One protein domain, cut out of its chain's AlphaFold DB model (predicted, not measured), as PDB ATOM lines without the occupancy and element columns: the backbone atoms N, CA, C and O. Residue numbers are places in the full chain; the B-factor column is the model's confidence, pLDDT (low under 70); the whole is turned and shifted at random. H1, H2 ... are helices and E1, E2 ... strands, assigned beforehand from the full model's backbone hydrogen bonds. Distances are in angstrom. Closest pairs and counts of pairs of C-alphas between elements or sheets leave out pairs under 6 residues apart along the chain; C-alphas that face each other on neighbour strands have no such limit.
ATOM      1  N   ALA A  53      56.961 -25.184  -1.658       53.75
ATOM      2  CA  ALA A  53      57.071 -23.994  -2.464       53.75
ATOM      3  C   ALA A  53      57.561 -24.424  -3.844       53.75
ATOM      4  O   ALA A  53      58.413 -25.307  -3.964       53.75
ATOM      5  N   THR A  54      57.006 -23.805  -4.880       53.81
ATOM      6  CA  THR A  54      57.216 -24.189  -6.281       53.81
ATOM      7  C   THR A  54      58.685 -24.092  -6.731       53.81
ATOM      8  O   THR A  54      59.058 -24.766  -7.689       53.81
ATOM      9  N   ASP A  55      59.544 -23.377  -5.993       60.53
ATOM     10  CA  ASP A  55      61.005 -23.499  -6.074       60.53
ATOM     11  C   ASP A  55      61.686 -23.003  -4.775       60.53
ATOM     12  O   ASP A  55      61.829 -21.799  -4.565       60.53
ATOM     13  N   PRO A  56      62.111 -23.884  -3.849       59.09
ATOM     14  CA  PRO A  56      62.721 -23.449  -2.593       59.09
ATOM     15  C   PRO A  56      64.109 -22.817  -2.776       59.09
ATOM     16  O   PRO A  56      64.597 -22.181  -1.848       59.09
ATOM     17  N   LYS A  57      64.766 -22.978  -3.937       58.19
ATOM     18  CA  LYS A  57      66.120 -22.443  -4.169       58.19
ATOM     19  C   LYS A  57      66.131 -20.961  -4.538       58.19
ATOM     20  O   LYS A  57      67.185 -20.337  -4.454       58.19
ATOM     21  N   THR A  58      64.995 -20.411  -4.959       65.94
ATOM     22  CA  THR A  58      64.851 -18.999  -5.351       65.94
ATOM     23  C   THR A  58      64.261 -18.137  -4.237       65.94
ATOM     24  O   THR A  58      64.261 -16.912  -4.334       65.94
ATOM     25  N   LEU A  59      63.790 -18.761  -3.156       67.31
ATOM     26  CA  LEU A  59      63.231 -18.071  -2.005       67.31
ATOM     27  C   LEU A  59      64.337 -17.677  -1.031       67.31
ATOM     28  O   LEU A  59      64.966 -18.521  -0.397       67.31
ATOM     29  N   ILE A  60      64.530 -16.371  -0.886       67.12
ATOM     30  CA  ILE A  60      65.452 -15.788   0.086       67.12
ATOM     31  C   ILE A  60      64.617 -15.058   1.135       67.12
ATOM     32  O   ILE A  60      63.749 -14.248   0.805       67.12
ATOM     33  N   ARG A  61      64.875 -15.343   2.412       70.56
ATOM     34  CA  ARG A  61      64.348 -14.545   3.519       70.56
ATOM     35  C   ARG A  61      65.289 -13.366   3.736       70.56
ATOM     36  O   ARG A  61      66.486 -13.560   3.902       70.56
ATOM     37  N   ILE A  62      64.745 -12.154   3.744       66.50
ATOM     38  CA  ILE A  62      65.516 -10.955   4.075       66.50
ATOM     39  C   ILE A  62      65.643 -10.890   5.607       66.50
ATOM     40  O   ILE A  62      64.626 -10.803   6.296       66.50
ATOM     41  N   GLY A  63      66.871 -10.981   6.118       64.00
ATOM     42  CA  GLY A  63      67.237 -10.938   7.541       64.00
ATOM     43  C   GLY A  63      68.684 -11.404   7.742       64.00
ATOM     44  O   GLY A  63      69.197 -12.128   6.890       64.00
ATOM     45  N   ASP A  64      69.342 -10.949   8.810       51.59
ATOM     46  CA  ASP A  64      70.774 -11.210   9.051       51.59
ATOM     47  C   ASP A  64      71.021 -12.602   9.669       51.59
ATOM     48  O   ASP A  64      71.922 -13.328   9.251       51.59
ATOM     49  N   GLU A  65      70.151 -13.043  10.585       54.50
ATOM     50  CA  GLU A  65      70.251 -14.359  11.226       54.50
ATOM     51  C   GLU A  65      68.960 -15.193  11.116       54.50
ATOM     52  O   GLU A  65      67.848 -14.696  10.901       54.50
ATOM     53  N   ASP A  66      69.101 -16.511  11.307       51.28
ATOM     54  CA  ASP A  66      68.002 -17.490  11.349       51.28
ATOM     55  C   ASP A  66      67.155 -17.373  12.637       51.28
ATOM     56  O   ASP A  66      66.400 -18.282  12.996       51.28
ATOM     57  N   ASP A  67      67.254 -16.233  13.330       51.06
ATOM     58  CA  ASP A  67      66.566 -15.939  14.578       51.06
ATOM     59  C   ASP A  67      65.097 -15.593  14.283       51.06
ATOM     60  O   ASP A  67      64.618 -14.456  14.219       51.06
ATOM     61  N   CYS A  68      64.341 -16.641  13.967       48.03
ATOM     62  CA  CYS A  68      62.895 -16.606  14.010       48.03
ATOM     63  C   CYS A  68      62.479 -16.468  15.478       48.03
ATOM     64  O   CYS A  68      62.893 -17.286  16.293       48.03
ATOM     65  N   CYS A  69      61.587 -15.515  15.776       46.59
ATOM     66  CA  CYS A  69      60.909 -15.303  17.071       46.59
ATOM     67  C   CYS A  69      61.426 -14.162  17.961       46.59
ATOM     68  O   CYS A  69      60.920 -14.009  19.076       46.59
ATOM     69  N   VAL A  70      62.337 -13.310  17.491       47.09
ATOM     70  CA  VAL A  70      62.675 -12.085  18.227       47.09
ATOM     71  C   VAL A  70      61.522 -11.083  18.096       47.09
ATOM     72  O   VAL A  70      61.127 -10.724  16.992       47.09
ATOM     73  N   ASN A  71      60.931 -10.666  19.221       45.38
ATOM     74  CA  ASN A  71      59.691  -9.868  19.278       45.38
ATOM     75  C   ASN A  71      59.920  -8.352  19.432       45.38
ATOM     76  O   ASN A  71      59.071  -7.644  19.977       45.38
ATOM     77  N   GLY A  72      61.049  -7.835  18.942       48.22
ATOM     78  CA  GLY A  72      61.305  -6.396  18.854       48.22
ATOM     79  C   GLY A  72      62.699  -5.969  19.307       48.22
ATOM     80  O   GLY A  72      63.363  -6.667  20.066       48.22
ATOM     81  N   GLY A  73      63.092  -4.777  18.850       46.28
ATOM     82  CA  GLY A  73      64.349  -4.104  19.187       46.28
ATOM     83  C   GLY A  73      65.330  -4.050  18.016       46.28
ATOM     84  O   GLY A  73      65.492  -5.027  17.292       46.28
ATOM     85  N   TRP A  74      65.990  -2.900  17.843       45.38
ATOM     86  CA  TRP A  74      67.295  -2.870  17.184       45.38
ATOM     87  C   TRP A  74      68.246  -3.608  18.115       45.38
ATOM     88  O   TRP A  74      68.410  -3.181  19.258       45.38
ATOM     89  N   HIS A  75      68.810  -4.729  17.680       52.94
ATOM     90  CA  HIS A  75      69.891  -5.317  18.453       52.94
ATOM     91  C   HIS A  75      71.135  -4.448  18.238       52.94
ATOM     92  O   HIS A  75      71.456  -4.068  17.112       52.94
ATOM     93  N   ASP A  76      71.845  -4.118  19.319       56.72
ATOM     94  CA  ASP A  76      73.069  -3.299  19.264       56.72
ATOM     95  C   ASP A  76      74.206  -3.972  18.461       56.72
ATOM     96  O   ASP A  76      75.237  -3.356  18.193       56.72
ATOM     97  N   ASN A  77      74.024  -5.236  18.066       59.94
ATOM     98  CA  ASN A  77      74.920  -6.002  17.199       59.94
ATOM     99  C   ASN A  77      74.650  -5.794  15.691       59.94
ATOM    100  O   ASN A  77      75.411  -6.320  14.885       59.94
ATOM    101  N   GLY A  78      73.619  -5.027  15.309       55.12
ATOM    102  CA  GLY A  78      73.250  -4.804  13.908       55.12
ATOM    103  C   GLY A  78      72.306  -5.849  13.312       55.12
ATOM    104  O   GLY A  78      72.012  -5.743  12.126       55.12
ATOM    105  N   ASP A  79      71.798  -6.796  14.106       56.59
ATOM    106  CA  ASP A  79      70.848  -7.812  13.651       56.59
ATOM    107  C   ASP A  79      69.442  -7.215  13.445       56.59
ATOM    108  O   ASP A  79      68.899  -6.484  14.287       56.59
ATOM    109  N   TYR A  80      68.852  -7.524  12.290       56.25
ATOM    110  CA  TYR A  80      67.503  -7.130  11.909       56.25
ATOM    111  C   TYR A  80      66.771  -8.311  11.253       56.25
ATOM    112  O   TYR A  80      67.042  -8.718  10.125       56.25
ATOM    113  N   SER A  81      65.767  -8.840  11.951       57.50
ATOM    114  CA  SER A  81      64.881  -9.902  11.446       57.50
ATOM    115  C   SER A  81      63.424  -9.445  11.272       57.50
ATOM    116  O   SER A  81      62.589 -10.204  10.770       57.50
ATOM    117  N   LEU A  82      63.123  -8.195  11.654       63.69
ATOM    118  CA  LEU A  82      61.806  -7.561  11.581       63.69
ATOM    119  C   LEU A  82      61.897  -6.245  10.808       63.69
ATOM    120  O   LEU A  82      62.754  -5.406  11.085       63.69
ATOM    121  N   PHE A  83      60.947  -6.016   9.909       69.50
ATOM    122  CA  PHE A  83      60.836  -4.760   9.177       69.50
ATOM    123  C   PHE A  83      59.475  -4.124   9.421       69.50
ATOM    124  O   PHE A  83      58.452  -4.808   9.460       69.50
ATOM    125  N   ALA A  84      59.451  -2.797   9.543       75.00
ATOM    126  CA  ALA A  84      58.194  -2.066   9.484       75.00
ATOM    127  C   ALA A  84      57.552  -2.254   8.100       75.00
ATOM    128  O   ALA A  84      58.249  -2.396   7.092       75.00
ATOM    129  N   THR A  85      56.221  -2.199   8.028       76.94
ATOM    130  CA  THR A  85      55.487  -2.313   6.756       76.94
ATOM    131  C   THR A  85      55.955  -1.275   5.726       76.94
ATOM    132  O   THR A  85      56.083  -1.587   4.546       76.94
ATOM    133  N   ASP A  86      56.308  -0.067   6.171       80.19
ATOM    134  CA  ASP A  86      56.863   0.975   5.298       80.19
ATOM    135  C   ASP A  86      58.211   0.566   4.687       80.19
ATOM    136  O   ASP A  86      58.471   0.824   3.511       80.19
ATOM    137  N   THR A  87      59.052  -0.137   5.449       79.38
ATOM    138  CA  THR A  87      60.320  -0.686   4.955       79.38
ATOM    139  C   THR A  87      60.082  -1.776   3.911       79.38
ATOM    140  O   THR A  87      60.773  -1.791   2.897       79.38
ATOM    141  N   TYR A  88      59.061  -2.627   4.081       80.38
ATOM    142  CA  TYR A  88      58.651  -3.581   3.041       80.38
ATOM    143  C   TYR A  88      58.263  -2.874   1.733       80.38
ATOM    144  O   TYR A  88      58.729  -3.268   0.663       80.38
ATOM    145  N   PHE A  89      57.477  -1.794   1.794       81.56
ATOM    146  CA  PHE A  89      57.136  -1.024   0.592       81.56
ATOM    147  C   PHE A  89      58.359  -0.353  -0.041       81.56
ATOM    148  O   PHE A  89      58.466  -0.297  -1.268       81.56
ATOM    149  N   MET A  90      59.306   0.115   0.776       81.50
ATOM    150  CA  MET A  90      60.584   0.630   0.288       81.50
ATOM    151  C   MET A  90      61.403  -0.458  -0.409       81.50
ATOM    152  O   MET A  90      61.931  -0.200  -1.486       81.50
ATOM    153  N   PHE A  91      61.470  -1.671   0.133       82.81
ATOM    154  CA  PHE A  91      62.139  -2.798  -0.515       82.81
ATOM    155  C   PHE A  91      61.468  -3.184  -1.829       82.81
ATOM    156  O   PHE A  91      62.139  -3.241  -2.855       82.81
ATOM    157  N   LYS A  92      60.137  -3.319  -1.842       80.31
ATOM    158  CA  LYS A  92      59.365  -3.614  -3.058       80.31
ATOM    159  C   LYS A  92      59.585  -2.572  -4.162       80.31
ATOM    160  O   LYS A  92      59.494  -2.899  -5.339       80.31
ATOM    161  N   LYS A  93      59.867  -1.317  -3.796       82.00
ATOM    162  CA  LYS A  93      60.129  -0.223  -4.741       82.00
ATOM    163  C   LYS A  93      61.589  -0.135  -5.200       82.00
ATOM    164  O   LYS A  93      61.827   0.287  -6.327       82.00
ATOM    165  N   ASN A  94      62.545  -0.448  -4.326       82.12
ATOM    166  CA  ASN A  94      63.962  -0.127  -4.534       82.12
ATOM    167  C   ASN A  94      64.868  -1.350  -4.747       82.12
ATOM    168  O   ASN A  94      66.062  -1.148  -4.939       82.12
ATOM    169  N   LEU A  95      64.339  -2.576  -4.719       79.62
ATOM    170  CA  LEU A  95      65.100  -3.801  -4.987       79.62
ATOM    171  C   LEU A  95      64.642  -4.458  -6.304       79.62
ATOM    172  O   LEU A  95      63.905  -5.447  -6.269       79.62
ATOM    173  N   PRO A  96      65.016  -3.907  -7.476       73.00
ATOM    174  CA  PRO A  96      64.623  -4.449  -8.779       73.00
ATOM    175  C   PRO A  96      65.234  -5.825  -9.091       73.00
ATOM    176  O   PRO A  96      64.840  -6.452 -10.070       73.00
ATOM    177  N   GLU A  97      66.208  -6.287  -8.305       76.88
ATOM    178  CA  GLU A  97      66.888  -7.571  -8.489       76.88
ATOM    179  C   GLU A  97      66.017  -8.776  -8.103       76.88
ATOM    180  O   GLU A  97      66.287  -9.888  -8.556       76.88
ATOM    181  N   PHE A  98      64.979  -8.576  -7.285       73.44
ATOM    182  CA  PHE A  98      64.038  -9.634  -6.915       73.44
ATOM    183  C   PHE A  98      62.841  -9.647  -7.868       73.44
ATOM    184  O   PHE A  98      62.197  -8.621  -8.081       73.44
ATOM    185  N   GLU A  99      62.509 -10.826  -8.397       75.12
ATOM    186  CA  GLU A  99      61.355 -11.018  -9.288       75.12
ATOM    187  C   GLU A  99      60.033 -10.671  -8.586       75.12
ATOM    188  O   GLU A  99      59.201  -9.950  -9.135       75.12
ATOM    189  N   GLU A 100      59.870 -11.113  -7.337       79.50
ATOM    190  CA  GLU A 100      58.772 -10.705  -6.466       79.50
ATOM    191  C   GLU A 100      59.204 -10.654  -4.995       79.50
ATOM    192  O   GLU A 100      60.044 -11.431  -4.542       79.50
ATOM    193  N   LEU A 101      58.562  -9.767  -4.225       82.75
ATOM    194  CA  LEU A 101      58.745  -9.660  -2.778       82.75
ATOM    195  C   LEU A 101      57.403  -9.812  -2.055       82.75
ATOM    196  O   LEU A 101      56.486  -9.003  -2.244       82.75
ATOM    197  N   ALA A 102      57.299 -10.829  -1.204       84.44
ATOM    198  CA  ALA A 102      56.174 -11.034  -0.298       84.44
ATOM    199  C   ALA A 102      56.577 -10.716   1.146       84.44
ATOM    200  O   ALA A 102      57.712 -10.958   1.553       84.44
ATOM    201  N   ALA A 103      55.624 -10.205   1.919       81.19
ATOM    202  CA  ALA A 103      55.752 -10.024   3.353       81.19
ATOM    203  C   ALA A 103      54.884 -11.036   4.099       81.19
ATOM    204  O   ALA A 103      53.802 -11.425   3.652       81.19
ATOM    205  N   MET A 104      55.360 -11.427   5.271       78.44
ATOM    206  CA  MET A 104      54.579 -12.136   6.272       78.44
ATOM    207  C   MET A 104      54.765 -11.426   7.607       78.44
ATOM    208  O   MET A 104      55.805 -10.816   7.856       78.44
ATOM    209  N   GLU A 105      53.757 -11.508   8.456       74.50
ATOM    210  CA  GLU A 105      53.808 -10.993   9.811       74.50
ATOM    211  C   GLU A 105      54.959 -11.624  10.597       74.50
ATOM    212  O   GLU A 105      55.128 -12.845  10.639       74.50
ATOM    213  N   SER A 106      55.741 -10.771  11.247       63.50
ATOM    214  CA  SER A 106      56.910 -11.152  12.025       63.50
ATOM    215  C   SER A 106      56.674 -10.860  13.512       63.50
ATOM    216  O   SER A 106      56.217  -9.771  13.854       63.50
ATOM    217  N   GLY A 107      56.980 -11.816  14.398       53.78
ATOM    218  CA  GLY A 107      56.878 -11.633  15.858       53.78
ATOM    219  C   GLY A 107      55.520 -11.976  16.500       53.78
ATOM    220  O   GLY A 107      55.256 -11.628  17.647       53.78
ATOM    221  N   TYR A 108      54.631 -12.675  15.785       54.62
ATOM    222  CA  TYR A 108      53.279 -12.985  16.285       54.62
ATOM    223  C   TYR A 108      52.874 -14.461  16.206       54.62
ATOM    224  O   TYR A 108      51.703 -14.792  16.384       54.62
ATOM    225  N   ALA A 109      53.839 -15.375  16.053       52.94
ATOM    226  CA  ALA A 109      53.595 -16.815  15.891       52.94
ATOM    227  C   ALA A 109      52.784 -17.488  17.028       52.94
ATOM    228  O   ALA A 109      52.317 -18.612  16.858       52.94
ATOM    229  N   TRP A 110      52.588 -16.817  18.172       59.28
ATOM    230  CA  TRP A 110      51.931 -17.369  19.366       59.28
ATOM    231  C   TRP A 110      50.737 -16.557  19.883       59.28
ATOM    232  O   TRP A 110      50.346 -16.715  21.042       59.28
ATOM    233  N   ARG A 111      50.130 -15.685  19.066       70.44
ATOM    234  CA  ARG A 111      48.889 -14.994  19.451       70.44
ATOM    235  C   ARG A 111      47.692 -15.618  18.742       70.44
ATOM    236  O   ARG A 111      47.482 -15.339  17.565       70.44
ATOM    237  N   PRO A 112      46.879 -16.431  19.439       78.81
ATOM    238  CA  PRO A 112      45.666 -16.941  18.835       78.81
ATOM    239  C   PRO A 112      44.730 -15.790  18.467       78.81
ATOM    240  O   PRO A 112      44.482 -14.885  19.267       78.81
ATOM    241  N   ILE A 113      44.160 -15.876  17.274       84.06
ATOM    242  CA  ILE A 113      43.008 -15.094  16.854       84.06
ATOM    243  C   ILE A 113      41.737 -15.886  17.150       84.06
ATOM    244  O   ILE A 113      41.697 -17.115  17.097       84.06
ATOM    245  N   THR A 114      40.665 -15.181  17.480       89.19
ATOM    246  CA  THR A 114      39.361 -15.810  17.683       89.19
ATOM    247  C   THR A 114      38.606 -15.818  16.364       89.19
ATOM    248  O   THR A 114      38.299 -14.758  15.840       89.19
ATOM    249  N   VAL A 115      38.270 -16.981  15.817       90.00
ATOM    250  CA  VAL A 115      37.526 -17.097  14.558       90.00
ATOM    251  C   VAL A 115      36.160 -17.717  14.804       90.00
ATOM    252  O   VAL A 115      36.021 -18.726  15.493       90.00
ATOM    253  N   ARG A 116      35.123 -17.116  14.220       91.44
ATOM    254  CA  ARG A 116      33.748 -17.617  14.290       91.44
ATOM    255  C   ARG A 116      33.036 -17.413  12.962       91.44
ATOM    256  O   ARG A 116      32.926 -16.286  12.492       91.44
ATOM    257  N   ARG A 117      32.481 -18.474  12.372       91.19
ATOM    258  CA  ARG A 117      31.626 -18.353  11.176       91.19
ATOM    259  C   ARG A 117      30.394 -17.503  11.493       91.19
ATOM    260  O   ARG A 117      29.792 -17.668  12.551       91.19
ATOM    261  N   ALA A 118      30.001 -16.589  10.615       89.06
ATOM    262  CA  ALA A 118      28.782 -15.811  10.806       89.06
ATOM    263  C   ALA A 118      27.551 -16.723  10.673       89.06
ATOM    264  O   ALA A 118      27.413 -17.446   9.690       89.06
ATOM    265  N   GLY A 119      26.661 -16.686  11.664       84.75
ATOM    266  CA  GLY A 119      25.441 -17.488  11.687       84.75
ATOM    267  C   GLY A 119      24.947 -17.745  13.114       84.75
ATOM    268  O   GLY A 119      25.690 -17.505  14.072       84.75
ATOM    269  N   PRO A 120      23.692 -18.194  13.277       64.56
ATOM    270  CA  PRO A 120      23.170 -18.613  14.571       64.56
ATOM    271  C   PRO A 120      23.863 -19.904  15.038       64.56
ATOM    272  O   PRO A 120      24.079 -20.812  14.242       64.56
ATOM    273  N   GLN A 121      24.196 -19.983  16.332       66.06
ATOM    274  CA  GLN A 121      24.787 -21.165  16.990       66.06
ATOM    275  C   GLN A 121      26.208 -21.562  16.531       66.06
ATOM    276  O   GLN A 121      26.598 -22.722  16.638       66.06
ATOM    277  N   THR A 122      27.020 -20.615  16.051       80.69
ATOM    278  CA  THR A 122      28.435 -20.878  15.745       80.69
ATOM    279  C   THR A 122      29.328 -20.590  16.952       80.69
ATOM    280  O   THR A 122      29.294 -19.504  17.532       80.69
ATOM    281  N   ILE A 123      30.151 -21.566  17.336       84.25
ATOM    282  CA  ILE A 123      31.090 -21.432  18.455       84.25
ATOM    283  C   ILE A 123      32.354 -20.725  17.960       84.25
ATOM    284  O   ILE A 123      32.880 -21.046  16.894       84.25
ATOM    285  N   ALA A 124      32.826 -19.747  18.732       87.62
ATOM    286  CA  ALA A 124      34.105 -19.103  18.477       87.62
ATOM    287  C   ALA A 124      35.256 -20.061  18.814       87.62
ATOM    288  O   ALA A 124      35.259 -20.681  19.877       87.62
ATOM    289  N   LYS A 125      36.233 -20.167  17.915       87.12
ATOM    290  CA  LYS A 125      37.422 -21.003  18.081       87.12
ATOM    291  C   LYS A 125      38.665 -20.133  18.168       87.12
ATOM    292  O   LYS A 125      38.810 -19.171  17.422       87.12
ATOM    293  N   SER A 126      39.553 -20.492  19.080       87.00
ATOM    294  CA  SER A 126      40.896 -19.929  19.161       87.00
ATOM    295  C   SER A 126      41.774 -20.657  18.148       87.00
ATOM    296  O   SER A 126      41.931 -21.875  18.237       87.00
ATOM    297  N   VAL A 127      42.276 -19.935  17.155       83.81
ATOM    298  CA  VAL A 127      43.066 -20.476  16.046       83.81
ATOM    299  C   VAL A 127      44.298 -19.603  15.848       83.81
ATOM    300  O   VAL A 127      44.302 -18.432  16.213       83.81
ATOM    301  N   MET A 128      45.365 -20.163  15.305       80.88
ATOM    302  CA  MET A 128      46.509 -19.368  14.881       80.88
ATOM    303  C   MET A 128      46.198 -18.693  13.553       80.88
ATOM    304  O   MET A 128      45.426 -19.196  12.736       80.88
ATOM    305  N   GLY A 129      46.798 -17.538  13.329       80.00
ATOM    306  CA  GLY A 129      46.782 -16.937  12.014       80.00
ATOM    307  C   GLY A 129      48.012 -16.101  11.761       80.00
ATOM    308  O   GLY A 129      48.789 -15.843  12.678       80.00
ATOM    309  N   THR A 130      48.223 -15.745  10.503       80.69
ATOM    310  CA  THR A 130      49.384 -14.955  10.093       80.69
ATOM    311  C   THR A 130      48.952 -13.994   9.009       80.69
ATOM    312  O   THR A 130      48.412 -14.426   7.995       80.69
ATOM    313  N   LEU A 131      49.208 -12.705   9.210       83.94
ATOM    314  CA  LEU A 131      48.970 -11.718   8.165       83.94
ATOM    315  C   LEU A 131      50.047 -11.848   7.088       83.94
ATOM    316  O   LEU A 131      51.235 -11.986   7.382       83.94
ATOM    317  N   VAL A 132      49.634 -11.804   5.830       86.31
ATOM    318  CA  VAL A 132      50.534 -11.925   4.681       86.31
ATOM    319  C   VAL A 132      50.196 -10.873   3.636       86.31
ATOM    320  O   VAL A 132      49.061 -10.406   3.561       86.31
ATOM    321  N   SER A 133      51.178 -10.506   2.817       87.44
ATOM    322  CA  SER A 133      50.965  -9.592   1.696       87.44
ATOM    323  C   SER A 133      50.077 -10.211   0.615       87.44
ATOM    324  O   SER A 133      50.047 -11.431   0.431       87.44
ATOM    325  N   GLY A 134      49.437  -9.370  -0.195       88.88
ATOM    326  CA  GLY A 134      48.496  -9.806  -1.234       88.88
ATOM    327  C   GLY A 134      49.093 -10.757  -2.278       88.88
ATOM    328  O   GLY A 134      48.403 -11.636  -2.783       88.88
ATOM    329  N   ASN A 135      50.391 -10.640  -2.572       89.25
ATOM    330  CA  ASN A 135      51.101 -11.520  -3.503       89.25
ATOM    331  C   ASN A 135      51.731 -12.760  -2.854       89.25
ATOM    332  O   ASN A 135      52.357 -13.545  -3.557       89.25
ATOM    333  N   TYR A 136      51.570 -12.972  -1.544       87.88
ATOM    334  CA  TYR A 136      52.244 -14.048  -0.813       87.88
ATOM    335  C   TYR A 136      52.065 -15.410  -1.488       87.88
ATOM    336  O   TYR A 136      53.035 -16.068  -1.848       87.88
ATOM    337  N   PHE A 137      50.824 -15.807  -1.762       88.62
ATOM    338  CA  PHE A 137      50.557 -17.103  -2.382       88.62
ATOM    339  C   PHE A 137      51.121 -17.227  -3.803       88.62
ATOM    340  O   PHE A 137      51.503 -18.327  -4.198       88.62
ATOM    341  N   ARG A 138      51.203 -16.115  -4.547       87.81
ATOM    342  CA  ARG A 138      51.797 -16.072  -5.889       87.81
ATOM    343  C   ARG A 138      53.306 -16.289  -5.827       87.81
ATOM    344  O   ARG A 138      53.807 -17.113  -6.580       87.81
ATOM    345  N   VAL A 139      53.992 -15.654  -4.872       84.56
ATOM    346  CA  VAL A 139      55.437 -15.841  -4.634       84.56
ATOM    347  C   VAL A 139      55.775 -17.295  -4.301       84.56
ATOM    348  O   VAL A 139      56.756 -17.829  -4.801       84.56
ATOM    349  N   PHE A 140      54.932 -17.977  -3.521       82.88
ATOM    350  CA  PHE A 140      55.113 -19.407  -3.232       82.88
ATOM    351  C   PHE A 140      54.616 -20.339  -4.353       82.88
ATOM    352  O   PHE A 140      54.744 -21.558  -4.231       82.88
ATOM    353  N   GLY A 141      54.055 -19.789  -5.436       85.56
ATOM    354  CA  GLY A 141      53.515 -20.543  -6.568       85.56
ATOM    355  C   GLY A 141      52.328 -21.437  -6.202       85.56
ATOM    356  O   GLY A 141      52.140 -22.490  -6.810       85.56
ATOM    357  N   LEU A 142      51.552 -21.049  -5.187       87.44
ATOM    358  CA  LEU A 142      50.458 -21.843  -4.635       87.44
ATOM    359  C   LEU A 142      49.160 -21.627  -5.405       87.44
ATOM    360  O   LEU A 142      48.804 -20.511  -5.781       87.44
ATOM    361  N   SER A 143      48.401 -22.709  -5.562       90.12
ATOM    362  CA  SER A 143      47.057 -22.676  -6.144       90.12
ATOM    363  C   SER A 143      45.987 -22.925  -5.075       90.12
ATOM    364  O   SER A 143      46.205 -23.730  -4.165       90.12
ATOM    365  N   PRO A 144      44.814 -22.265  -5.143       93.00
ATOM    366  CA  PRO A 144      43.735 -22.527  -4.197       93.00
ATOM    367  C   PRO A 144      43.217 -23.960  -4.348       93.00
ATOM    368  O   PRO A 144      43.015 -24.443  -5.459       93.00
ATOM    369  N   ALA A 145      42.908 -24.615  -3.228       92.69
ATOM    370  CA  ALA A 145      42.133 -25.857  -3.251       92.69
ATOM    371  C   ALA A 145      40.652 -25.591  -3.584       92.69
ATOM    372  O   ALA A 145      39.981 -26.438  -4.173       92.69
ATOM    373  N   ALA A 146      40.139 -24.415  -3.208       94.62
ATOM    374  CA  ALA A 146      38.815 -23.921  -3.575       94.62
ATOM    375  C   ALA A 146      38.759 -22.389  -3.464       94.62
ATOM    376  O   ALA A 146      39.457 -21.806  -2.637       94.62
ATOM    377  N   GLY A 147      37.888 -21.740  -4.242       94.44
ATOM    378  CA  GLY A 147      37.739 -20.281  -4.230       94.44
ATOM    379  C   GLY A 147      38.935 -19.567  -4.859       94.44
ATOM    380  O   GLY A 147      39.449 -20.009  -5.884       94.44
ATOM    381  N   ARG A 148      39.373 -18.464  -4.245       95.12
ATOM    382  CA  ARG A 148      40.562 -17.708  -4.660       95.12
ATOM    383  C   ARG A 148      41.493 -17.438  -3.481       95.12
ATOM    384  O   ARG A 148      41.051 -17.413  -2.335       95.12
ATOM    385  N   LEU A 149      42.765 -17.206  -3.784       93.81
ATOM    386  CA  LEU A 149      43.754 -16.709  -2.827       93.81
ATOM    387  C   LEU A 149      43.813 -15.173  -2.875       93.81
ATOM    388  O   LEU A 149      43.102 -14.545  -3.672       93.81
ATOM    389  N   PHE A 150      44.629 -14.584  -2.000       93.62
ATOM    390  CA  PHE A 150      44.878 -13.144  -2.014       93.62
ATOM    391  C   PHE A 150      45.513 -12.687  -3.328       93.62
ATOM    392  O   PHE A 150      46.226 -13.442  -3.996       93.62
ATOM    393  N   VAL A 151      45.221 -11.438  -3.680       92.12
ATOM    394  CA  VAL A 151      45.858 -10.696  -4.769       92.12
ATOM    395  C   VAL A 151      46.288  -9.313  -4.281       92.12
ATOM    396  O   VAL A 151      45.839  -8.847  -3.237       92.12
ATOM    397  N   ASP A 152      47.104  -8.603  -5.067       90.12
ATOM    398  CA  ASP A 152      47.614  -7.261  -4.726       90.12
ATOM    399  C   ASP A 152      46.509  -6.218  -4.428       90.12
ATOM    400  O   ASP A 152      46.769  -5.206  -3.782       90.12
ATOM    401  N   ALA A 153      45.275  -6.441  -4.895       90.31
ATOM    402  CA  ALA A 153      44.129  -5.574  -4.613       90.31
ATOM    403  C   ALA A 153      43.513  -5.792  -3.216       90.31
ATOM    404  O   ALA A 153      42.877  -4.878  -2.693       90.31
ATOM    405  N   ASP A 154      43.691  -6.975  -2.616       89.06
ATOM    406  CA  ASP A 154      43.206  -7.279  -1.260       89.06
ATOM    407  C   ASP A 154      44.133  -6.692  -0.177       89.06
ATOM    408  O   ASP A 154      43.724  -6.535   0.969       89.06
ATOM    409  N   ASP A 155      45.361  -6.331  -0.557       87.31
ATOM    410  CA  ASP A 155      46.406  -5.751   0.296       87.31
ATOM    411  C   ASP A 155      46.602  -4.254  -0.007       87.31
ATOM    412  O   ASP A 155      47.701  -3.743  -0.214       87.31
ATOM    413  N   GLN A 156      45.480  -3.541  -0.123       87.31
ATOM    414  CA  GLN A 156      45.442  -2.094  -0.324       87.31
ATOM    415  C   GLN A 156      44.880  -1.408   0.914       87.31
ATOM    416  O   GLN A 156      44.012  -1.932   1.618       87.31
ATOM    417  N   LYS A 157      45.317  -0.172   1.162       85.81
ATOM    418  CA  LYS A 157      44.771   0.627   2.260       85.81
ATOM    419  C   LYS A 157      43.263   0.831   2.065       85.81
ATOM    420  O   LYS A 157      42.836   1.435   1.086       85.81
ATOM    421  N   GLY A 158      42.469   0.361   3.027       86.25
ATOM    422  CA  GLY A 158      41.005   0.430   2.978       86.25
ATOM    423  C   GLY A 158      40.331  -0.743   2.260       86.25
ATOM    424  O   GLY A 158      39.103  -0.752   2.169       86.25
ATOM    425  N   ALA A 159      41.094  -1.733   1.784       88.62
ATOM    426  CA  ALA A 159      40.526  -2.984   1.302       88.62
ATOM    427  C   ALA A 159      39.756  -3.705   2.431       88.62
ATOM    428  O   ALA A 159      40.113  -3.583   3.611       88.62
ATOM    429  N   PRO A 160      38.686  -4.450   2.104       87.12
ATOM    430  CA  PRO A 160      37.994  -5.275   3.082       87.12
ATOM    431  C   PRO A 160      38.939  -6.307   3.700       87.12
ATOM    432  O   PRO A 160      39.741  -6.917   2.997       87.12
ATOM    433  N   ILE A 161      38.786  -6.574   4.999       87.44
ATOM    434  CA  ILE A 161      39.516  -7.669   5.639       87.44
ATOM    435  C   ILE A 161      39.001  -8.983   5.049       87.44
ATOM    436  O   ILE A 161      37.802  -9.282   5.073       87.44
ATOM    437  N   THR A 162      39.913  -9.773   4.506       92.94
ATOM    438  CA  THR A 162      39.625 -11.062   3.884       92.94
ATOM    439  C   THR A 162      40.497 -12.142   4.505       92.94
ATOM    440  O   THR A 162      41.446 -11.833   5.218       92.94
ATOM    441  N   ALA A 163      40.118 -13.405   4.318       92.88
ATOM    442  CA  ALA A 163      40.842 -14.536   4.887       92.88
ATOM    443  C   ALA A 163      40.902 -15.721   3.919       92.88
ATOM    444  O   ALA A 163      39.985 -15.946   3.119       92.88
ATOM    445  N   VAL A 164      41.951 -16.522   4.058       94.00
ATOM    446  CA  VAL A 164      42.151 -17.824   3.429       94.00
ATOM    447  C   VAL A 164      42.311 -18.871   4.531       94.00
ATOM    448  O   VAL A 164      43.101 -18.730   5.460       94.00
ATOM    449  N   MET A 165      41.555 -19.960   4.435       91.56
ATOM    450  CA  MET A 165      41.570 -21.023   5.444       91.56
ATOM    451  C   MET A 165      42.547 -22.129   5.038       91.56
ATOM    452  O   MET A 165      42.641 -22.475   3.854       91.56
ATOM    453  N   SER A 166      43.253 -22.720   6.007       90.31
ATOM    454  CA  SER A 166      44.018 -23.939   5.740       90.31
ATOM    455  C   SER A 166      43.090 -25.092   5.344       90.31
ATOM    456  O   SER A 166      41.954 -25.207   5.811       90.31
ATOM    457  N   TYR A 167      43.582 -25.977   4.479       90.00
ATOM    458  CA  TYR A 167      42.830 -27.165   4.083       90.00
ATOM    459  C   TYR A 167      42.501 -28.065   5.286       90.00
ATOM    460  O   TYR A 167      41.407 -28.621   5.372       90.00
ATOM    461  N   ASP A 168      43.421 -28.166   6.247       87.31
ATOM    462  CA  ASP A 168      43.243 -28.988   7.443       87.31
ATOM    463  C   ASP A 168      42.173 -28.430   8.381       87.31
ATOM    464  O   ASP A 168      41.329 -29.192   8.851       87.31
ATOM    465  N   ALA A 169      42.142 -27.109   8.600       87.12
ATOM    466  CA  ALA A 169      41.083 -26.474   9.379       87.12
ATOM    467  C   ALA A 169      39.719 -26.686   8.706       87.12
ATOM    468  O   ALA A 169      38.744 -27.036   9.364       87.12
ATOM    469  N   TRP A 170      39.644 -26.570   7.378       91.31
ATOM    470  CA  TRP A 170      38.417 -26.861   6.635       91.31
ATOM    471  C   TRP A 170      37.918 -28.301   6.839       91.31
ATOM    472  O   TRP A 170      36.728 -28.517   7.087       91.31
ATOM    473  N   GLN A 171      38.815 -29.285   6.784       90.69
ATOM    474  CA  GLN A 171      38.445 -30.687   6.978       90.69
ATOM    475  C   GLN A 171      38.071 -31.004   8.428       90.69
ATOM    476  O   GLN A 171      37.074 -31.680   8.671       90.69
ATOM    477  N   GLN A 172      38.847 -30.519   9.398       88.00
ATOM    478  CA  GLN A 172      38.684 -30.880  10.808       88.00
ATOM    479  C   GLN A 172      37.576 -30.078  11.495       88.00
ATOM    480  O   GLN A 172      36.763 -30.644  12.221       88.00
ATOM    481  N   ASP A 173      37.519 -28.767  11.255       87.00
ATOM    482  CA  ASP A 173      36.596 -27.876  11.958       87.00
ATOM    483  C   ASP A 173      35.255 -27.703  11.253       87.00
ATOM    484  O   ASP A 173      34.270 -27.366  11.913       87.00
ATOM    485  N   TYR A 174      35.225 -27.909   9.934       89.44
ATOM    486  CA  TYR A 174      34.048 -27.687   9.094       89.44
ATOM    487  C   TYR A 174      33.633 -28.934   8.307       89.44
ATOM    488  O   TYR A 174      32.763 -28.834   7.446       89.44
ATOM    489  N   ALA A 175      34.219 -30.102   8.602       91.00
ATOM    490  CA  ALA A 175      33.866 -31.393   8.002       91.00
ATOM    491  C   ALA A 175      33.865 -31.395   6.459       91.00
ATOM    492  O   ALA A 175      33.082 -32.110   5.833       91.00
ATOM    493  N   GLY A 176      34.704 -30.564   5.831       90.88
ATOM    494  CA  GLY A 176      34.745 -30.458   4.375       90.88
ATOM    495  C   GLY A 176      33.547 -29.714   3.757       90.88
ATOM    496  O   GLY A 176      33.258 -29.875   2.569       90.88
ATOM    497  N   ASP A 177      32.820 -28.901   4.532       92.12
ATOM    498  CA  ASP A 177      31.679 -28.122   4.046       92.12
ATOM    499  C   ASP A 177      32.122 -27.091   2.996       92.12
ATOM    500  O   ASP A 177      32.833 -26.133   3.296       92.12
ATOM    501  N   LYS A 178      31.693 -27.257   1.742       90.69
ATOM    502  CA  LYS A 178      32.045 -26.343   0.639       90.69
ATOM    503  C   LYS A 178      31.424 -24.953   0.786       90.69
ATOM    504  O   LYS A 178      31.932 -24.003   0.198       90.69
ATOM    505  N   SER A 179      30.356 -24.813   1.574       91.56
ATOM    506  CA  SER A 179      29.667 -23.533   1.775       91.56
ATOM    507  C   SER A 179      30.448 -22.549   2.654       91.56
ATOM    508  O   SER A 179      30.017 -21.408   2.838       91.56
ATOM    509  N   VAL A 180      31.591 -22.961   3.223       91.81
ATOM    510  CA  VAL A 180      32.466 -22.041   3.963       91.81
ATOM    511  C   VAL A 180      33.090 -20.994   3.042       91.81
ATOM    512  O   VAL A 180      33.239 -19.842   3.452       91.81
ATOM    513  N   VAL A 181      33.416 -21.358   1.799       95.00
ATOM    514  CA  VAL A 181      34.033 -20.449   0.826       95.00
ATOM    515  C   VAL A 181      33.017 -19.386   0.415       95.00
ATOM    516  O   VAL A 181      31.869 -19.690   0.105       95.00
ATOM    517  N   GLY A 182      33.430 -18.121   0.453       93.38
ATOM    518  CA  GLY A 182      32.576 -16.959   0.218       93.38
ATOM    519  C   GLY A 182      31.746 -16.532   1.432       93.38
ATOM    520  O   GLY A 182      31.178 -15.437   1.409       93.38
ATOM    521  N   SER A 183      31.685 -17.342   2.495       93.31
ATOM    522  CA  SER A 183      30.930 -17.003   3.703       93.31
ATOM    523  C   SER A 183      31.665 -15.986   4.581       93.31
ATOM    524  O   SER A 183      32.881 -15.799   4.493       93.31
ATOM    525  N   ALA A 184      30.901 -15.290   5.422       93.81
ATOM    526  CA  ALA A 184      31.455 -14.321   6.355       93.81
ATOM    527  C   ALA A 184      31.920 -15.010   7.641       93.81
ATOM    528  O   ALA A 184      31.218 -15.847   8.206       93.81
ATOM    529  N   PHE A 185      33.074 -14.590   8.133       93.06
ATOM    530  CA  PHE A 185      33.637 -14.958   9.420       93.06
ATOM    531  C   PHE A 185      33.838 -13.701  10.258       93.06
ATOM    532  O   PHE A 185      34.006 -12.604   9.739       93.06
ATOM    533  N   TYR A 186      33.804 -13.863  11.568       92.25
ATOM    534  CA  TYR A 186      34.286 -12.878  12.513       92.25
ATOM    535  C   TYR A 186      35.666 -13.323  12.962       92.25
ATOM    536  O   TYR A 186      35.793 -14.394  13.556       92.25
ATOM    537  N   ILE A 187      36.677 -12.520  12.646       89.44
ATOM    538  CA  ILE A 187      38.044 -12.693  13.124       89.44
ATOM    539  C   ILE A 187      38.270 -11.632  14.195       89.44
ATOM    540  O   ILE A 187      38.224 -10.430  13.929       89.44
ATOM    541  N   ASN A 188      38.437 -12.090  15.430       86.25
ATOM    542  CA  ASN A 188      38.269 -11.342  16.665       86.25
ATOM    543  C   ASN A 188      36.887 -10.668  16.711       86.25
ATOM    544  O   ASN A 188      35.904 -11.285  17.122       86.25
ATOM    545  N   THR A 189      36.791  -9.430  16.237       84.56
ATOM    546  CA  THR A 189      35.550  -8.642  16.159       84.56
ATOM    547  C   THR A 189      35.257  -8.126  14.750       84.56
ATOM    548  O   THR A 189      34.165  -7.617  14.495       84.56
ATOM    549  N   SER A 190      36.194  -8.301  13.819       89.38
ATOM    550  CA  SER A 190      36.091  -7.810  12.451       89.38
ATOM    551  C   SER A 190      35.389  -8.828  11.568       89.38
ATOM    552  O   SER A 190      35.712 -10.016  11.586       89.38
ATOM    553  N   ARG A 191      34.419  -8.362  10.780       92.00
ATOM    554  CA  ARG A 191      33.752  -9.199   9.784       92.00
ATOM    555  C   ARG A 191      34.649  -9.315   8.556       92.00
ATOM    556  O   ARG A 191      34.871  -8.321   7.873       92.00
ATOM    557  N   SER A 192      35.088 -10.531   8.267       92.31
ATOM    558  CA  SER A 192      35.967 -10.862   7.152       92.31
ATOM    559  C   SER A 192      35.295 -11.857   6.219       92.31
ATOM    560  O   SER A 192      34.562 -12.744   6.663       92.31
ATOM    561  N   GLN A 193      35.522 -11.730   4.917       94.12
ATOM    562  CA  GLN A 193      35.044 -12.720   3.955       94.12
ATOM    563  C   GLN A 193      36.093 -13.813   3.757       94.12
ATOM    564  O   GLN A 193      37.265 -13.509   3.538       94.12
ATOM    565  N   LEU A 194      35.668 -15.078   3.788       94.75
ATOM    566  CA  LEU A 194      36.539 -16.183   3.411       94.75
ATOM    567  C   LEU A 194      36.616 -16.285   1.886       94.75
ATOM    568  O   LEU A 194      35.624 -16.609   1.236       94.75
ATOM    569  N   LEU A 195      37.787 -16.032   1.312       95.62
ATOM    570  CA  LEU A 195      37.989 -16.034  -0.137       95.62
ATOM    571  C   LEU A 195      38.171 -17.435  -0.712       95.62
ATOM    572  O   LEU A 195      37.723 -17.717  -1.827       95.62
ATOM    573  N   GLY A 196      38.820 -18.315   0.044       94.50
ATOM    574  CA  GLY A 196      39.187 -19.628  -0.453       94.50
ATOM    575  C   GLY A 196      39.905 -20.499   0.563       94.50
ATOM    576  O   GLY A 196      40.101 -20.136   1.726       94.50
ATOM    577  N   LEU A 197      40.268 -21.678   0.078       94.19
ATOM    578  CA  LEU A 197      41.027 -22.686   0.796       94.19
ATOM    579  C   LEU A 197      42.428 -22.776   0.207       94.19
ATOM    580  O   LEU A 197      42.608 -22.836  -1.012       94.19
ATOM    581  N   ARG A 198      43.412 -22.840   1.091       91.31
ATOM    582  CA  ARG A 198      44.813 -23.063   0.747       91.31
ATOM    583  C   ARG A 198      45.027 -24.460   0.155       91.31
ATOM    584  O   ARG A 198      44.259 -25.379   0.439       91.31
ATOM    585  N   GLN A 199      46.091 -24.629  -0.630       88.44
ATOM    586  CA  GLN A 199      46.535 -25.941  -1.110       88.44
ATOM    587  C   GLN A 199      46.752 -26.922   0.055       88.44
ATOM    588  O   GLN A 199      47.200 -26.519   1.129       88.44
ATOM    589  N   LYS A 200      46.436 -28.202  -0.173       84.00
ATOM    590  CA  LYS A 200      46.429 -29.258   0.850       84.00
ATOM    591  C   LYS A 200      47.778 -29.455   1.548       84.00
ATOM    592  O   LYS A 200      47.807 -29.549   2.766       84.00
ATOM    593  N   ASP A 201      48.867 -29.497   0.788       78.88
ATOM    594  CA  ASP A 201      50.171 -29.919   1.321       78.88
ATOM    595  C   ASP A 201      51.018 -28.751   1.843       78.88
ATOM    596  O   ASP A 201      52.028 -28.953   2.510       78.88
ATOM    597  N   PHE A 202      50.608 -27.511   1.580       76.94
ATOM    598  CA  PHE A 202      51.315 -26.347   2.095       76.94
ATOM    599  C   PHE A 202      50.972 -26.158   3.566       76.94
ATOM    600  O   PHE A 202      49.794 -26.125   3.902       76.94
ATOM    601  N   THR A 203      51.975 -26.018   4.436       67.19
ATOM    602  CA  THR A 203      51.816 -25.873   5.896       67.19
ATOM    603  C   THR A 203      52.012 -24.436   6.382       67.19
ATOM    604  O   THR A 203      51.447 -24.077   7.413       67.19
ATOM    605  N   GLY A 204      52.599 -23.553   5.568       67.81
ATOM    606  CA  GLY A 204      52.884 -22.152   5.910       67.81
ATOM    607  C   GLY A 204      54.382 -21.913   6.066       67.81
ATOM    608  O   GLY A 204      55.140 -22.854   6.224       67.81
ATOM    609  N   THR A 205      54.818 -20.658   6.030       59.25
ATOM    610  CA  THR A 205      56.251 -20.292   6.054       59.25
ATOM    611  C   THR A 205      56.862 -20.174   7.448       59.25
ATOM    612  O   THR A 205      58.018 -19.781   7.572       59.25
ATOM    613  N   ALA A 206      56.112 -20.495   8.503       56.38
ATOM    614  CA  ALA A 206      56.660 -20.538   9.852       56.38
ATOM    615  C   ALA A 206      57.619 -21.736   9.978       56.38
ATOM    616  O   ALA A 206      57.223 -22.877   9.747       56.38
ATOM    617  N   SER A 207      58.873 -21.475  10.360       40.16
ATOM    618  CA  SER A 207      59.918 -22.492  10.574       40.16
ATOM    619  C   SER A 207      59.622 -23.428  11.753       40.16
ATOM    620  O   SER A 207      60.198 -24.508  11.857       40.16
ATOM    621  N   ILE A 208      58.686 -23.043  12.625       39.41
ATOM    622  CA  ILE A 208      58.142 -23.892  13.682       39.41
ATOM    623  C   ILE A 208      56.805 -24.453  13.188       39.41
ATOM    624  O   ILE A 208      55.960 -23.660  12.767       39.41
ATOM    625  N   PRO A 209      56.560 -25.776  13.282       35.19
ATOM    626  CA  PRO A 209      55.263 -26.364  12.976       35.19
ATOM    627  C   PRO A 209      54.192 -25.797  13.918       35.19
ATOM    628  O   PRO A 209      53.903 -26.347  14.982       35.19
ATOM    629  N   ILE A 210      53.580 -24.677  13.538       43.16
ATOM    630  CA  ILE A 210      52.302 -24.256  14.097       43.16
ATOM    631  C   ILE A 210      51.350 -25.393  13.749       43.16
ATOM    632  O   ILE A 210      51.282 -25.783  12.583       43.16
ATOM    633  N   ARG A 211      50.678 -25.976  14.751       39.69
ATOM    634  CA  ARG A 211      49.788 -27.126  14.543       39.69
ATOM    635  C   ARG A 211      48.939 -26.888  13.281       39.69
ATOM    636  O   ARG A 211      48.137 -25.951  13.283       39.69
ATOM    637  N   PRO A 212      49.106 -27.703  12.220       39.28
ATOM    638  CA  PRO A 212      48.536 -27.412  10.899       39.28
ATOM    639  C   PRO A 212      46.998 -27.332  10.914       39.28
ATOM    640  O   PRO A 212      46.382 -26.688  10.064       39.28
ATOM    641  N   SER A 213      46.389 -27.910  11.951       39.03
ATOM    642  CA  SER A 213      44.953 -27.979  12.213       39.03
ATOM    643  C   SER A 213      44.239 -26.643  12.439       39.03
ATOM    644  O   SER A 213      43.018 -26.624  12.384       39.03
ATOM    645  N   THR A 214      44.940 -25.544  12.737       41.62
ATOM    646  CA  THR A 214      44.283 -24.327  13.262       41.62
ATOM    647  C   THR A 214      44.812 -23.028  12.665       41.62
ATOM    648  O   THR A 214      44.873 -22.043  13.383       41.62
ATOM    649  N   SER A 215      45.214 -22.988  11.394       46.19
ATOM    650  CA  SER A 215      45.801 -21.769  10.809       46.19
ATOM    651  C   SER A 215      44.873 -21.070   9.805       46.19
ATOM    652  O   SER A 215      44.404 -21.693   8.851       46.19
ATOM    653  N   PHE A 216      44.643 -19.767   9.994       48.62
ATOM    654  CA  PHE A 216      44.044 -18.858   9.004       48.62
ATOM    655  C   PHE A 216      45.096 -17.859   8.514       48.62
ATOM    656  O   PHE A 216      45.873 -17.344   9.310       48.62
ATOM    657  N   LEU A 217      45.125 -17.590   7.213       51.44
ATOM    658  CA  LEU A 217      45.931 -16.522   6.617       51.44
ATOM    659  C   LEU A 217      45.024 -15.364   6.206       51.44
ATOM    660  O   LEU A 217      43.877 -15.651   5.786       51.44
TER     661      LEU A 217
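Overview. This is residues 53 to 217 of the 217 residues of the protein "Permease" of Candidatus Sulfotelmatomonas gaucii (UniProt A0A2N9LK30). Little regular structure: loops around H1 make one end of an elongated model, and a sheet curled like part of a barrel, grazed by H3, makes the other. The 165 printed residues hold H1 E1 E2 H2 E3 H3 E4 E5; the sheet, E2 E1 E4 E5 E3, is mixed. The class is mixed, with 48 residues in named elements; it is compact, radius of gyration of the C-alphas 16.5 A, spans 52 by 31 by 30 A.

Along the chain. H1, residues 85 to 94, 14.3 A, begins at C-alpha (55.487, -2.313, 6.756). Then come E1, 113 to 117; E2, 125 to 129; H2, 136 to 139; E3, 162 to 165; H3, 167 to 174; E4, 184 to 187. E5, 190 to 197, 19.5 A, ends at C-alpha (41.027, -22.686, 0.796).

Arrangement. Within hydrogen-bond range are N 113 and O 127, 2.8 A, in hairpin E1 and E2; N 186 and O 116, 2.7 A, in antiparallel E1 and E4; N 185 and O 192, 2.8 A, in hairpin E4 and E5; N 195 and O 163, 2.8 A, in parallel E5 and E3. H3 only grazes the sheet; its closest C-alphas with E5 are Tyr 167 and Leu 197, 5.8 A. H1 and H2 are apart and not on the sheet. In H1 and H3 every O i to N i+4 pair is within range; H2 is too short for one.

Size, cuts and confidence. The farthest C-alphas, Asn 77 and Pro 120, are 53.3 A apart. The printed part has no cut. Links H1 to E1 and H2 to E3 are long. pLDDT is under 70 in 52 residues, among them 62 to 83 and 203 to 217.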